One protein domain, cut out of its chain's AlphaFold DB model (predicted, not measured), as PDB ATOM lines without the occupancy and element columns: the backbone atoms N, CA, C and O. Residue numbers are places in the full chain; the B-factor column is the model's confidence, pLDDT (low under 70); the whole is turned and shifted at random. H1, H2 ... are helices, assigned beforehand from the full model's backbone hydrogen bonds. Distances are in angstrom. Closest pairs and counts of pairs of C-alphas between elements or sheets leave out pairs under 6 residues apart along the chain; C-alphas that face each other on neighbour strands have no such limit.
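This is residues 10 to 101 of the 130 residues of the protein "DUF4145 domain-containing protein" of Bradyrhizobium uaiense (UniProt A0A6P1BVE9). One long helix, H2, runs through the middle of the model, with the hairpin of H4 and H5 crossing it on one side and H1 folded back beside its first part on another. Short H3 lies off the far end of H2, apart from the other helices. The printed part has 92 residues with five named helices, H1 to H5 in order, and no named strand; the class is all helix. It is compact, with a radius of gyration of the C-alphas of 14.1 A and spans of 39 by 27 by 26 A.

H2, residues 24 to 46, is 33.1 A long, from C-alpha 24 at (120.069, 123.686, 171.650) to C-alpha 46 at (126.509, 153.649, 159.028). H5, residues 83 to 101, is 27.0 A long and ends at C-alpha 101, (112.825, 131.416, 180.765). H1 is residues 10 to 21, 16.9 A; H4 is residues 68 to 77, 14.2 A; H3 is residues 52 to 59, 10.3 A.

H2 is the hub, touching three helices. Its residues 25 to 32 touch residues 92 to 100 of H5, opposite ways at a steep tilt of 47 degrees; the closest C-alphas, of Ala 28 and Arg 96, are 5.3 A apart. Residues 36 to 40 of H2 touch H4, the same way at a steep tilt of 46 degrees, closest at the C-alphas of Glu 36 and Leu 68, 6.0 A. H4 and H5 form a helical hairpin, a shallow tilt of 5 degrees, opposite ways; their closest C-alphas, of Tyr 76 and Tyr 86, are 6.7 A apart. H1 and H2 form another, at 21 degrees, closest at the C-alphas of Ile 19 and Ser 27, 4.7 A. H3 and H2 are apart, but only just, at 8.4 A. In H1, H2, H3, H4 and H5 every O i to N i+4 pair is within hydrogen-bond range.

The C-alphas farthest apart, of Thr 23 and Asn 51, are 39.5 A from each other. The printed part has no cut and no long link. The mean pLDDT of the printed part is 84.7, that of H1 is 75, and no printed residue is under 70.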
ATOM      1  N   GLU A  10     136.634 134.288 158.946       73.25
ATOM      2  CA  GLU A  10     137.211 133.187 159.722       73.25
ATOM      3  C   GLU A  10     136.709 133.175 161.171       73.25
ATOM      4  O   GLU A  10     136.315 132.125 161.675       73.25
ATOM      5  N   GLN A  11     136.637 134.341 161.822       76.50
ATOM      6  CA  GLN A  11     136.104 134.468 163.183       76.50
ATOM      7  C   GLN A  11     134.615 134.122 163.243       76.50
ATOM      8  O   GLN A  11     134.177 133.428 164.159       76.50
ATOM      9  N   ILE A  12     133.840 134.557 162.244       77.06
ATOM     10  CA  ILE A  12     132.420 134.203 162.130       77.06
ATOM     11  C   ILE A  12     132.274 132.689 161.939       77.06
ATOM     12  O   ILE A  12     131.448 132.064 162.599       77.06
ATOM     13  N   THR A  13     133.106 132.083 161.090       77.06
ATOM     14  CA  THR A  13     133.077 130.637 160.823       77.06
ATOM     15  C   THR A  13     133.429 129.821 162.067       77.06
ATOM     16  O   THR A  13     132.743 128.848 162.379       77.06
ATOM     17  N   ALA A  14     134.453 130.235 162.816       77.81
ATOM     18  CA  ALA A  14     134.832 129.598 164.074       77.81
ATOM     19  C   ALA A  14     133.700 129.668 165.110       77.81
ATOM     20  O   ALA A  14     133.356 128.656 165.717       77.81
ATOM     21  N   ALA A  15     133.060 130.830 165.249       74.25
ATOM     22  CA  ALA A  15     131.954 131.016 166.182       74.25
ATOM     23  C   ALA A  15     130.687 130.235 165.768       74.25
ATOM     24  O   ALA A  15     129.984 129.683 166.613       74.25
ATOM     25  N   VAL A  16     130.415 130.098 164.463       76.69
ATOM     26  CA  VAL A  16     129.342 129.215 163.962       76.69
ATOM     27  C   VAL A  16     129.634 127.750 164.288       76.69
ATOM     28  O   VAL A  16     128.718 127.016 164.663       76.69
ATOM     29  N   LYS A  17     130.892 127.314 164.183       75.62
ATOM     30  CA  LYS A  17     131.287 125.953 164.561       75.62
ATOM     31  C   LYS A  17     131.107 125.714 166.062       75.62
ATOM     32  O   LYS A  17     130.550 124.692 166.446       75.62
ATOM     33  N   GLU A  18     131.477 126.685 166.893       75.12
ATOM     34  CA  GLU A  18     131.235 126.632 168.337       75.12
ATOM     35  C   GLU A  18     129.734 126.500 168.652       75.12
ATOM     36  O   GLU A  18     129.343 125.647 169.444       75.12
ATOM     37  N   ILE A  19     128.868 127.262 167.971       73.19
ATOM     38  CA  ILE A  19     127.404 127.149 168.105       73.19
ATOM     39  C   ILE A  19     126.904 125.734 167.790       73.19
ATOM     40  O   ILE A  19     125.977 125.268 168.453       73.19
ATOM     41  N   GLN A  20     127.477 125.053 166.794       71.25
ATOM     42  CA  GLN A  20     127.070 123.693 166.412       71.25
ATOM     43  C   GLN A  20     127.450 122.638 167.460       71.25
ATOM     44  O   GLN A  20     126.810 121.591 167.535       71.25
ATOM     45  N   GLU A  21     128.468 122.908 168.278       74.06
ATOM     46  CA  GLU A  21     128.927 122.006 169.340       74.06
ATOM     47  C   GLU A  21     128.146 122.196 170.658       74.06
ATOM     48  O   GLU A  21     128.197 121.342 171.551       74.06
ATOM     49  N   GLN A  22     127.384 123.288 170.778       74.56
ATOM     50  CA  GLN A  22     126.575 123.612 171.953       74.56
ATOM     51  C   GLN A  22     125.264 122.812 172.031       74.56
ATOM     52  O   GLN A  22     124.784 122.199 171.081       74.56
ATOM     53  N   THR A  23     124.654 122.823 173.219       77.69
ATOM     54  CA  THR A  23     123.262 122.367 173.395       77.69
ATOM     55  C   THR A  23     122.300 123.299 172.657       77.69
ATOM     56  O   THR A  23     122.613 124.477 172.526       77.69
ATOM     57  N   ASP A  24     121.095 122.842 172.299       77.31
ATOM     58  CA  ASP A  24     120.069 123.686 171.650       77.31
ATOM     59  C   ASP A  24     119.877 125.046 172.355       77.31
ATOM     60  O   ASP A  24     119.706 126.087 171.719       77.31
ATOM     61  N   ARG A  25     119.979 125.047 173.693       78.38
ATOM     62  CA  ARG A  25     119.966 126.252 174.529       78.38
ATOM     63  C   ARG A  25     121.201 127.130 174.318       78.38
ATOM     64  O   ARG A  25     121.058 128.341 174.160       78.38
ATOM     65  N   GLY A  26     122.395 126.543 174.357       80.56
ATOM     66  CA  GLY A  26     123.652 127.256 174.125       80.56
ATOM     67  C   GLY A  26     123.703 127.856 172.722       80.56
ATOM     68  O   GLY A  26     123.955 129.050 172.586       80.56
ATOM     69  N   SER A  27     123.333 127.086 171.698       80.75
ATOM     70  CA  SER A  27     123.271 127.546 170.310       80.75
ATOM     71  C   SER A  27     122.305 128.721 170.136       80.75
ATOM     72  O   SER A  27     122.635 129.698 169.466       80.75
ATOM     73  N   ALA A  28     121.136 128.680 170.786       84.38
ATOM     74  CA  ALA A  28     120.165 129.772 170.734       84.38
ATOM     75  C   ALA A  28     120.641 131.053 171.440       84.38
ATOM     76  O   ALA A  28     120.401 132.154 170.942       84.38
ATOM     77  N   ILE A  29     121.295 130.931 172.601       84.19
ATOM     78  CA  ILE A  29     121.805 132.084 173.356       84.19
ATOM     79  C   ILE A  29     122.996 132.712 172.628       84.19
ATOM     80  O   ILE A  29     122.981 133.917 172.371       84.19
ATOM     81  N   VAL A  30     123.987 131.898 172.257       84.94
ATOM     82  CA  VAL A  30     125.208 132.356 171.581       84.94
ATOM     83  C   VAL A  30     124.877 132.907 170.194       84.94
ATOM     84  O   VAL A  30     125.301 134.011 169.862       84.94
ATOM     85  N   GLY A  31     124.033 132.220 169.418       85.44
ATOM     86  CA  GLY A  31     123.613 132.687 168.094       85.44
ATOM     87  C   GLY A  31     122.877 134.025 168.129       85.44
ATOM     88  O   GLY A  31     123.153 134.908 167.316       85.44
ATOM     89  N   ALA A  32     121.987 134.226 169.104       87.75
ATOM     90  CA  ALA A  32     121.304 135.505 169.264       87.75
ATOM     91  C   ALA A  32     122.252 136.630 169.720       87.75
ATOM     92  O   ALA A  32     122.111 137.759 169.255       87.75
ATOM     93  N   ALA A  33     123.226 136.334 170.589       87.31
ATOM     94  CA  ALA A  33     124.243 137.302 171.001       87.31
ATOM     95  C   ALA A  33     125.153 137.708 169.827       87.31
ATOM     96  O   ALA A  33     125.414 138.893 169.630       87.31
ATOM     97  N   MET A  34     125.567 136.749 168.994       86.38
ATOM     98  CA  MET A  34     126.345 137.026 167.782       86.38
ATOM     99  C   MET A  34     125.570 137.879 166.779       86.38
ATOM    100  O   MET A  34     126.108 138.835 166.226       86.38
ATOM    101  N   MET A  35     124.295 137.557 166.550       90.06
ATOM    102  CA  MET A  35     123.418 138.365 165.703       90.06
ATOM    103  C   MET A  35     123.332 139.810 166.214       90.06
ATOM    104  O   MET A  35     123.462 140.755 165.436       90.06
ATOM    105  N   GLU A  36     123.158 139.982 167.524       89.12
ATOM    106  CA  GLU A  36     123.100 141.294 168.163       89.12
ATOM    107  C   GLU A  36     124.403 142.098 168.003       89.12
ATOM    108  O   GLU A  36     124.363 143.314 167.775       89.12
ATOM    109  N   GLU A  37     125.549 141.423 168.099       88.06
ATOM    110  CA  GLU A  37     126.875 142.008 167.901       88.06
ATOM    111  C   GLU A  37     127.061 142.494 166.460       88.06
ATOM    112  O   GLU A  37     127.425 143.650 166.228       88.06
ATOM    113  N   MET A  38     126.724 141.646 165.484       88.44
ATOM    114  CA  MET A  38     126.814 141.990 164.063       88.44
ATOM    115  C   MET A  38     125.941 143.199 163.711       88.44
ATOM    116  O   MET A  38     126.385 144.087 162.980       88.44
ATOM    117  N   MET A  39     124.733 143.294 164.274       89.62
ATOM    118  CA  MET A  39     123.877 144.470 164.093       89.62
ATOM    119  C   MET A  39     124.524 145.747 164.623       89.62
ATOM    120  O   MET A  39     124.503 146.778 163.951       89.62
ATOM    121  N   ALA A  40     125.125 145.687 165.813       87.06
ATOM    122  CA  ALA A  40     125.805 146.839 166.392       87.06
ATOM    123  C   ALA A  40     126.994 147.291 165.529       87.06
ATOM    124  O   ALA A  40     127.174 148.491 165.329       87.06
ATOM    125  N   VAL A  41     127.759 146.352 164.959       87.69
ATOM    126  CA  VAL A  41     128.843 146.665 164.013       87.69
ATOM    127  C   VAL A  41     128.302 147.375 162.768       87.69
ATOM    128  O   VAL A  41     128.873 148.377 162.337       87.69
ATOM    129  N   VAL A  42     127.191 146.901 162.196       88.69
ATOM    130  CA  VAL A  42     126.571 147.547 161.024       88.69
ATOM    131  C   VAL A  42     126.097 148.960 161.358       88.69
ATOM    132  O   VAL A  42     126.370 149.886 160.592       88.69
ATOM    133  N   PHE A  43     125.460 149.156 162.514       87.06
ATOM    134  CA  PHE A  43     125.054 150.487 162.960       87.06
ATOM    135  C   PHE A  43     126.245 151.425 163.137       87.06
ATOM    136  O   PHE A  43     126.228 152.528 162.600       87.06
ATOM    137  N   GLN A  44     127.322 150.974 163.781       83.94
ATOM    138  CA  GLN A  44     128.535 151.782 163.948       83.94
ATOM    139  C   GLN A  44     129.219 152.146 162.625       83.94
ATOM    140  O   GLN A  44     129.924 153.152 162.553       83.94
ATOM    141  N   LYS A  45     129.047 151.333 161.577       85.50
ATOM    142  CA  LYS A  45     129.576 151.640 160.242       85.50
ATOM    143  C   LYS A  45     128.731 152.658 159.478       85.50
ATOM    144  O   LYS A  45     129.280 153.344 158.627       85.50
ATOM    145  N   ARG A  46     127.422 152.734 159.738       85.31
ATOM    146  CA  ARG A  46     126.509 153.649 159.028       85.31
ATOM    147  C   ARG A  46     126.228 154.952 159.767       85.31
ATOM    148  O   ARG A  46     125.865 155.932 159.130       85.31
ATOM    149  N   MET A  47     126.356 154.957 161.087       84.94
ATOM    150  CA  MET A  47     126.167 156.153 161.898       84.94
ATOM    151  C   MET A  47     127.386 157.074 161.819       84.94
ATOM    152  O   MET A  47     128.511 156.624 161.597       84.94
ATOM    153  N   SER A  48     127.151 158.367 162.038       85.88
ATOM    154  CA  SER A  48     128.214 159.354 162.218       85.88
ATOM    155  C   SER A  48     129.092 159.006 163.420       85.88
ATOM    156  O   SER A  48     128.630 158.370 164.371       85.88
ATOM    157  N   ASP A  49     130.342 159.470 163.412       81.94
ATOM    158  CA  ASP A  49     131.217 159.354 164.577       81.94
ATOM    159  C   ASP A  49     130.579 160.046 165.789       81.94
ATOM    160  O   ASP A  49     130.404 161.263 165.827       81.94
ATOM    161  N   MET A  50     130.189 159.244 166.777       81.06
ATOM    162  CA  MET A  50     129.575 159.714 168.013       81.06
ATOM    163  C   MET A  50     130.628 159.867 169.110       81.06
ATOM    164  O   MET A  50     131.518 159.027 169.270       81.06
ATOM    165  N   ASN A  51     130.485 160.910 169.931       86.94
ATOM    166  CA  ASN A  51     131.190 160.981 171.209       86.94
ATOM    167  C   ASN A  51     130.635 159.924 172.191       86.94
ATOM    168  O   ASN A  51     129.590 159.313 171.954       86.94
ATOM    169  N   ARG A  52     131.333 159.708 173.316       83.94
ATOM    170  CA  ARG A  52     130.945 158.711 174.331       83.94
ATOM    171  C   ARG A  52     129.510 158.898 174.825       83.94
ATOM    172  O   ARG A  52     128.774 157.928 174.909       83.94
ATOM    173  N   THR A  53     129.109 160.134 175.102       88.12
ATOM    174  CA  THR A  53     127.782 160.458 175.633       88.12
ATOM    175  C   THR A  53     126.671 160.067 174.663       88.12
ATOM    176  O   THR A  53     125.702 159.432 175.067       88.12
ATOM    177  N   HIS A  54     126.814 160.392 173.376       86.25
ATOM    178  CA  HIS A  54     125.833 160.012 172.359       86.25
ATOM    179  C   HIS A  54     125.828 158.507 172.103       86.25
ATOM    180  O   HIS A  54     124.760 157.920 171.943       86.25
ATOM    181  N   TYR A  55     127.001 157.870 172.125       85.50
ATOM    182  CA  TYR A  55     127.102 156.420 172.000       85.50
ATOM    183  C   TYR A  55     126.375 155.704 173.145       85.50
ATOM    184  O   TYR A  55     125.562 154.816 172.891       85.50
ATOM    185  N   ASP A  56     126.620 156.117 174.389       85.94
ATOM    186  CA  ASP A  56     125.994 155.538 175.580       85.94
ATOM    187  C   ASP A  56     124.491 155.859 175.633       85.94
ATOM    188  O   ASP A  56     123.697 155.019 176.047       85.94
ATOM    189  N   ALA A  57     124.059 157.026 175.145       87.31
ATOM    190  CA  ALA A  57     122.638 157.342 175.002       87.31
ATOM    191  C   ALA A  57     121.945 156.458 173.950       87.31
ATOM    192  O   ALA A  57     120.774 156.113 174.108       87.31
ATOM    193  N   PHE A  58     122.655 156.075 172.883       86.50
ATOM    194  CA  PHE A  58     122.090 155.259 171.815       86.50
ATOM    195  C   PHE A  58     122.100 153.761 172.143       86.50
ATOM    196  O   PHE A  58     121.070 153.098 172.039       86.50
ATOM    197  N   PHE A  59     123.256 153.222 172.535       85.56
ATOM    198  CA  PHE A  59     123.468 151.794 172.811       85.56
ATOM    199  C   PHE A  59     123.326 151.415 174.290       85.56
ATOM    200  O   PHE A  59     123.425 150.234 174.623       85.56
ATOM    201  N   GLY A  60     123.117 152.381 175.184       83.75
ATOM    202  CA  GLY A  60     122.848 152.116 176.594       83.75
ATOM    203  C   GLY A  60     121.521 151.395 176.805       83.75
ATOM    204  O   GLY A  60     120.688 151.314 175.909       83.75
ATOM    205  N   GLN A  61     121.303 150.893 178.022       78.38
ATOM    206  CA  GLN A  61     120.150 150.043 178.366       78.38
ATOM    207  C   GLN A  61     118.790 150.657 178.000       78.38
ATOM    208  O   GLN A  61     117.900 149.952 177.532       78.38
ATOM    209  N   ASN A  62     118.652 151.975 178.154       82.44
ATOM    210  CA  ASN A  62     117.421 152.710 177.851       82.44
ATOM    211  C   ASN A  62     117.435 153.364 176.457       82.44
ATOM    212  O   ASN A  62     116.527 154.119 176.118       82.44
ATOM    213  N   GLY A  63     118.481 153.122 175.667       84.00
ATOM    214  CA  GLY A  63     118.681 153.741 174.366       84.00
ATOM    215  C   GLY A  63     117.926 153.039 173.228       84.00
ATOM    216  O   GLY A  63     117.561 151.861 173.339       84.00
ATOM    217  N   PRO A  64     117.734 153.715 172.079       83.50
ATOM    218  CA  PRO A  64     117.114 153.134 170.886       83.50
ATOM    219  C   PRO A  64     117.822 151.875 170.372       83.50
ATOM    220  O   PRO A  64     117.190 151.010 169.788       83.50
ATOM    221  N   GLY A  65     119.124 151.733 170.602       84.31
ATOM    222  CA  GLY A  65     119.917 150.550 170.269       84.31
ATOM    223  C   GLY A  65     120.256 149.675 171.476       84.31
ATOM    224  O   GLY A  65     121.171 148.863 171.370       84.31
ATOM    225  N   GLY A  66     119.590 149.845 172.622       82.88
ATOM    226  CA  GLY A  66     119.929 149.157 173.874       82.88
ATOM    227  C   GLY A  66     119.506 147.691 173.942       82.88
ATOM    228  O   GLY A  66     120.164 146.880 174.586       82.88
ATOM    229  N   THR A  67     118.428 147.327 173.244       86.94
ATOM    230  CA  THR A  67     117.890 145.959 173.249       86.94
ATOM    231  C   THR A  67     117.928 145.334 171.860       86.94
ATOM    232  O   THR A  67     117.777 146.026 170.851       86.94
ATOM    233  N   LEU A  68     118.047 144.001 171.799       86.81
ATOM    234  CA  LEU A  68     117.931 143.242 170.545       86.81
ATOM    235  C   LEU A  68     116.642 143.579 169.779       86.81
ATOM    236  O   LEU A  68     116.664 143.706 168.563       86.81
ATOM    237  N   SER A  69     115.529 143.748 170.493       88.75
ATOM    238  CA  SER A  69     114.238 144.144 169.924       88.75
ATOM    239  C   SER A  69     114.352 145.441 169.137       88.75
ATOM    240  O   SER A  69     114.022 145.475 167.958       88.75
ATOM    241  N   ASN A  70     114.870 146.487 169.782       90.75
ATOM    242  CA  ASN A  70     114.930 147.806 169.172       90.75
ATOM    243  C   ASN A  70     115.948 147.830 168.026       90.75
ATOM    244  O   ASN A  70     115.711 148.469 167.009       90.75
ATOM    245  N   LYS A  71     117.049 147.071 168.135       90.44
ATOM    246  CA  LYS A  71     118.005 146.898 167.032       90.44
ATOM    247  C   LYS A  71     117.362 146.266 165.796       90.44
ATOM    248  O   LYS A  71     117.680 146.697 164.694       90.44
ATOM    249  N   ILE A  72     116.472 145.282 165.966       92.19
ATOM    250  CA  ILE A  72     115.740 144.662 164.850       92.19
ATOM    251  C   ILE A  72     114.805 145.682 164.186       92.19
ATOM    252  O   ILE A  72     114.831 145.808 162.962       92.19
ATOM    253  N   GLU A  73     114.045 146.441 164.982       92.00
ATOM    254  CA  GLU A  73     113.163 147.504 164.473       92.00
ATOM    255  C   GLU A  73     113.951 148.567 163.703       92.00
ATOM    256  O   GLU A  73     113.592 148.926 162.585       92.00
ATOM    257  N   LEU A  74     115.083 149.016 164.251       90.69
ATOM    258  CA  LEU A  74     115.969 149.960 163.576       90.69
ATOM    259  C   LEU A  74     116.532 149.373 162.275       90.69
ATOM    260  O   LEU A  74     116.568 150.064 161.262       90.69
ATOM    261  N   PHE A  75     116.938 148.099 162.263       91.19
ATOM    262  CA  PHE A  75     117.429 147.433 161.050       91.19
ATOM    263  C   PHE A  75     116.390 147.460 159.928       91.19
ATOM    264  O   PHE A  75     116.734 147.730 158.776       91.19
ATOM    265  N   TYR A  76     115.127 147.211 160.273       91.88
ATOM    266  CA  TYR A  76     114.019 147.253 159.327       91.88
ATOM    267  C   TYR A  76     113.697 148.682 158.887       91.88
ATOM    268  O   TYR A  76     113.615 148.946 157.689       91.88
ATOM    269  N   ALA A  77     113.625 149.626 159.829       89.44
ATOM    270  CA  ALA A  77     113.352 151.033 159.546       89.44
ATOM    271  C   ALA A  77     114.414 151.679 158.639       89.44
ATOM    272  O   ALA A  77     114.080 152.483 157.773       89.44
ATOM    273  N   PHE A  78     115.688 151.299 158.784       89.06
ATOM    274  CA  PHE A  78     116.773 151.760 157.906       89.06
ATOM    275  C   PHE A  78     116.867 150.989 156.578       89.06
ATOM    276  O   PHE A  78     117.799 151.225 155.804       89.06
ATOM    277  N   GLY A  79     115.948 150.055 156.308       89.81
ATOM    278  CA  GLY A  79     115.936 149.261 155.079       89.81
ATOM    279  C   GLY A  79     117.123 148.303 154.948       89.81
ATOM    280  O   GLY A  79     117.503 147.935 153.838       89.81
ATOM    281  N   LEU A  80     117.746 147.911 156.066       89.19
ATOM    282  CA  LEU A  80     118.884 146.984 156.086       89.19
ATOM    283  C   LEU A  80     118.448 145.516 156.017       89.19
ATOM    284  O   LEU A  80     119.282 144.633 155.812       89.19
ATOM    285  N   CYS A  81     117.158 145.245 156.204       89.50
ATOM    286  CA  CYS A  81     116.570 143.920 156.093       89.50
ATOM    287  C   CYS A  81     115.223 143.966 155.364       89.50
ATOM    288  O   CYS A  81     114.531 144.981 155.353       89.50
ATOM    289  N   ASN A  82     114.850 142.840 154.756       91.31
ATOM    290  CA  ASN A  82     113.521 142.637 154.190       91.31
ATOM    291  C   ASN A  82     112.571 142.031 155.240       91.31
ATOM    292  O   ASN A  82     112.996 141.594 156.311       91.31
ATOM    293  N   GLU A  83     111.278 141.963 154.921       92.44
ATOM    294  CA  GLU A  83     110.257 141.443 155.841       92.44
ATOM    295  C   GLU A  83     110.521 139.984 156.265       92.44
ATOM    296  O   GLU A  83     110.289 139.608 157.415       92.44
ATOM    297  N   SER A  84     111.057 139.161 155.358       91.75
ATOM    298  CA  SER A  84     111.419 137.768 155.652       91.75
ATOM    299  C   SER A  84     112.516 137.689 156.719       91.75
ATOM    300  O   SER A  84     112.375 136.983 157.722       91.75
ATOM    301  N   LEU A  85     113.578 138.482 156.559       91.00
ATOM    302  CA  LEU A  85     114.679 138.547 157.509       91.00
ATOM    303  C   LEU A  85     114.220 139.159 158.837       91.00
ATOM    304  O   LEU A  85     114.576 138.640 159.891       91.00
ATOM    305  N   TYR A  86     113.374 140.192 158.812       91.69
ATOM    306  CA  TYR A  86     112.751 140.751 160.016       91.69
ATOM    307  C   TYR A  86     112.019 139.671 160.828       91.69
ATOM    308  O   TYR A  86     112.309 139.472 162.012       91.69
ATOM    309  N   LYS A  87     111.148 138.885 160.179       92.44
ATOM    310  CA  LYS A  87     110.434 137.772 160.828       92.44
ATOM    311  C   LYS A  87     111.395 136.718 161.385       92.44
ATOM    312  O   LYS A  87     111.217 136.274 162.521       92.44
ATOM    313  N   ALA A  88     112.436 136.351 160.636       90.69
ATOM    314  CA  ALA A  88     113.442 135.387 161.087       90.69
ATOM    315  C   ALA A  88     114.194 135.871 162.343       90.69
ATOM    316  O   ALA A  88     114.384 135.111 163.295       90.69
ATOM    317  N   MET A  89     114.556 137.152 162.383       91.69
ATOM    318  CA  MET A  89     115.243 137.788 163.508       91.69
ATOM    319  C   MET A  89     114.377 137.821 164.777       91.69
ATOM    320  O   MET A  89     114.849 137.487 165.869       91.69
ATOM    321  N   HIS A  90     113.080 138.118 164.642       91.75
ATOM    322  CA  HIS A  90     112.126 137.967 165.748       91.75
ATOM    323  C   HIS A  90     111.941 136.504 166.175       91.75
ATOM    324  O   HIS A  90     111.788 136.229 167.370       91.75
ATOM    325  N   GLY A  91     112.019 135.560 165.234       90.19
ATOM    326  CA  GLY A  91     112.051 134.126 165.515       90.19
ATOM    327  C   GLY A  91     113.218 133.740 166.428       90.19
ATOM    328  O   GLY A  91     112.996 133.144 167.484       90.19
ATOM    329  N   ILE A  92     114.442 134.163 166.089       88.12
ATOM    330  CA  ILE A  92     115.644 133.926 166.909       88.12
ATOM    331  C   ILE A  92     115.483 134.536 168.308       88.12
ATOM    332  O   ILE A  92     115.730 133.859 169.311       88.12
ATOM    333  N   ARG A  93     114.988 135.779 168.406       88.06
ATOM    334  CA  ARG A  93     114.696 136.428 169.697       88.06
ATOM    335  C   ARG A  93     113.703 135.617 170.537       88.06
ATOM    336  O   ARG A  93     113.913 135.450 171.739       88.06
ATOM    337  N   SER A  94     112.630 135.115 169.924       87.38
ATOM    338  CA  SER A  94     111.612 134.303 170.604       87.38
ATOM    339  C   SER A  94     112.191 132.986 171.117       87.38
ATOM    340  O   SER A  94     111.962 132.617 172.269       87.38
ATOM    341  N   ILE A  95     113.004 132.310 170.300       86.06
ATOM    342  CA  ILE A  95     113.694 131.071 170.673       86.06
ATOM    343  C   ILE A  95     114.634 131.322 171.860       86.06
ATOM    344  O   ILE A  95     114.520 130.636 172.878       86.06
ATOM    345  N   ARG A  96     115.487 132.353 171.787       84.38
ATOM    346  CA  ARG A  96     116.370 132.752 172.896       84.38
ATOM    347  C   ARG A  96     115.580 133.003 174.180       84.38
ATOM    348  O   ARG A  96     115.953 132.493 175.231       84.38
ATOM    349  N   ASN A  97     114.483 133.760 174.105       82.31
ATOM    350  CA  ASN A  97     113.663 134.080 175.274       82.31
ATOM    351  C   ASN A  97     113.016 132.821 175.877       82.31
ATOM    352  O   ASN A  97     113.045 132.643 177.094       82.31
ATOM    353  N   LYS A  98     112.504 131.900 175.051       82.94
ATOM    354  CA  LYS A  98     111.980 130.607 175.525       82.94
ATOM    355  C   LYS A  98     113.050 129.796 176.260       82.94
ATOM    356  O   LYS A  98     112.752 129.204 177.291       82.94
ATOM    357  N   PHE A  99     114.288 129.792 175.769       78.44
ATOM    358  CA  PHE A  99     115.402 129.112 176.432       78.44
ATOM    359  C   PHE A  99     115.917 129.833 177.686       78.44
ATOM    360  O   PHE A  99     116.388 129.171 178.605       78.44
ATOM    361  N   ALA A 100     115.815 131.162 177.749       72.00
ATOM    362  CA  ALA A 100     116.179 131.945 178.930       72.00
ATOM    363  C   ALA A 100     115.177 131.761 180.083       72.00
ATOM    364  O   ALA A 100     115.582 131.717 181.241       72.00
ATOM    365  N   HIS A 101     113.886 131.609 179.770       70.62
ATOM    366  CA  HIS A 101     112.825 131.416 180.765       70.62
ATOM    367  C   HIS A 101     112.577 129.949 181.148       70.62
ATOM    368  O   HIS A 101     111.877 129.688 182.126       70.62
TER     369      HIS A 101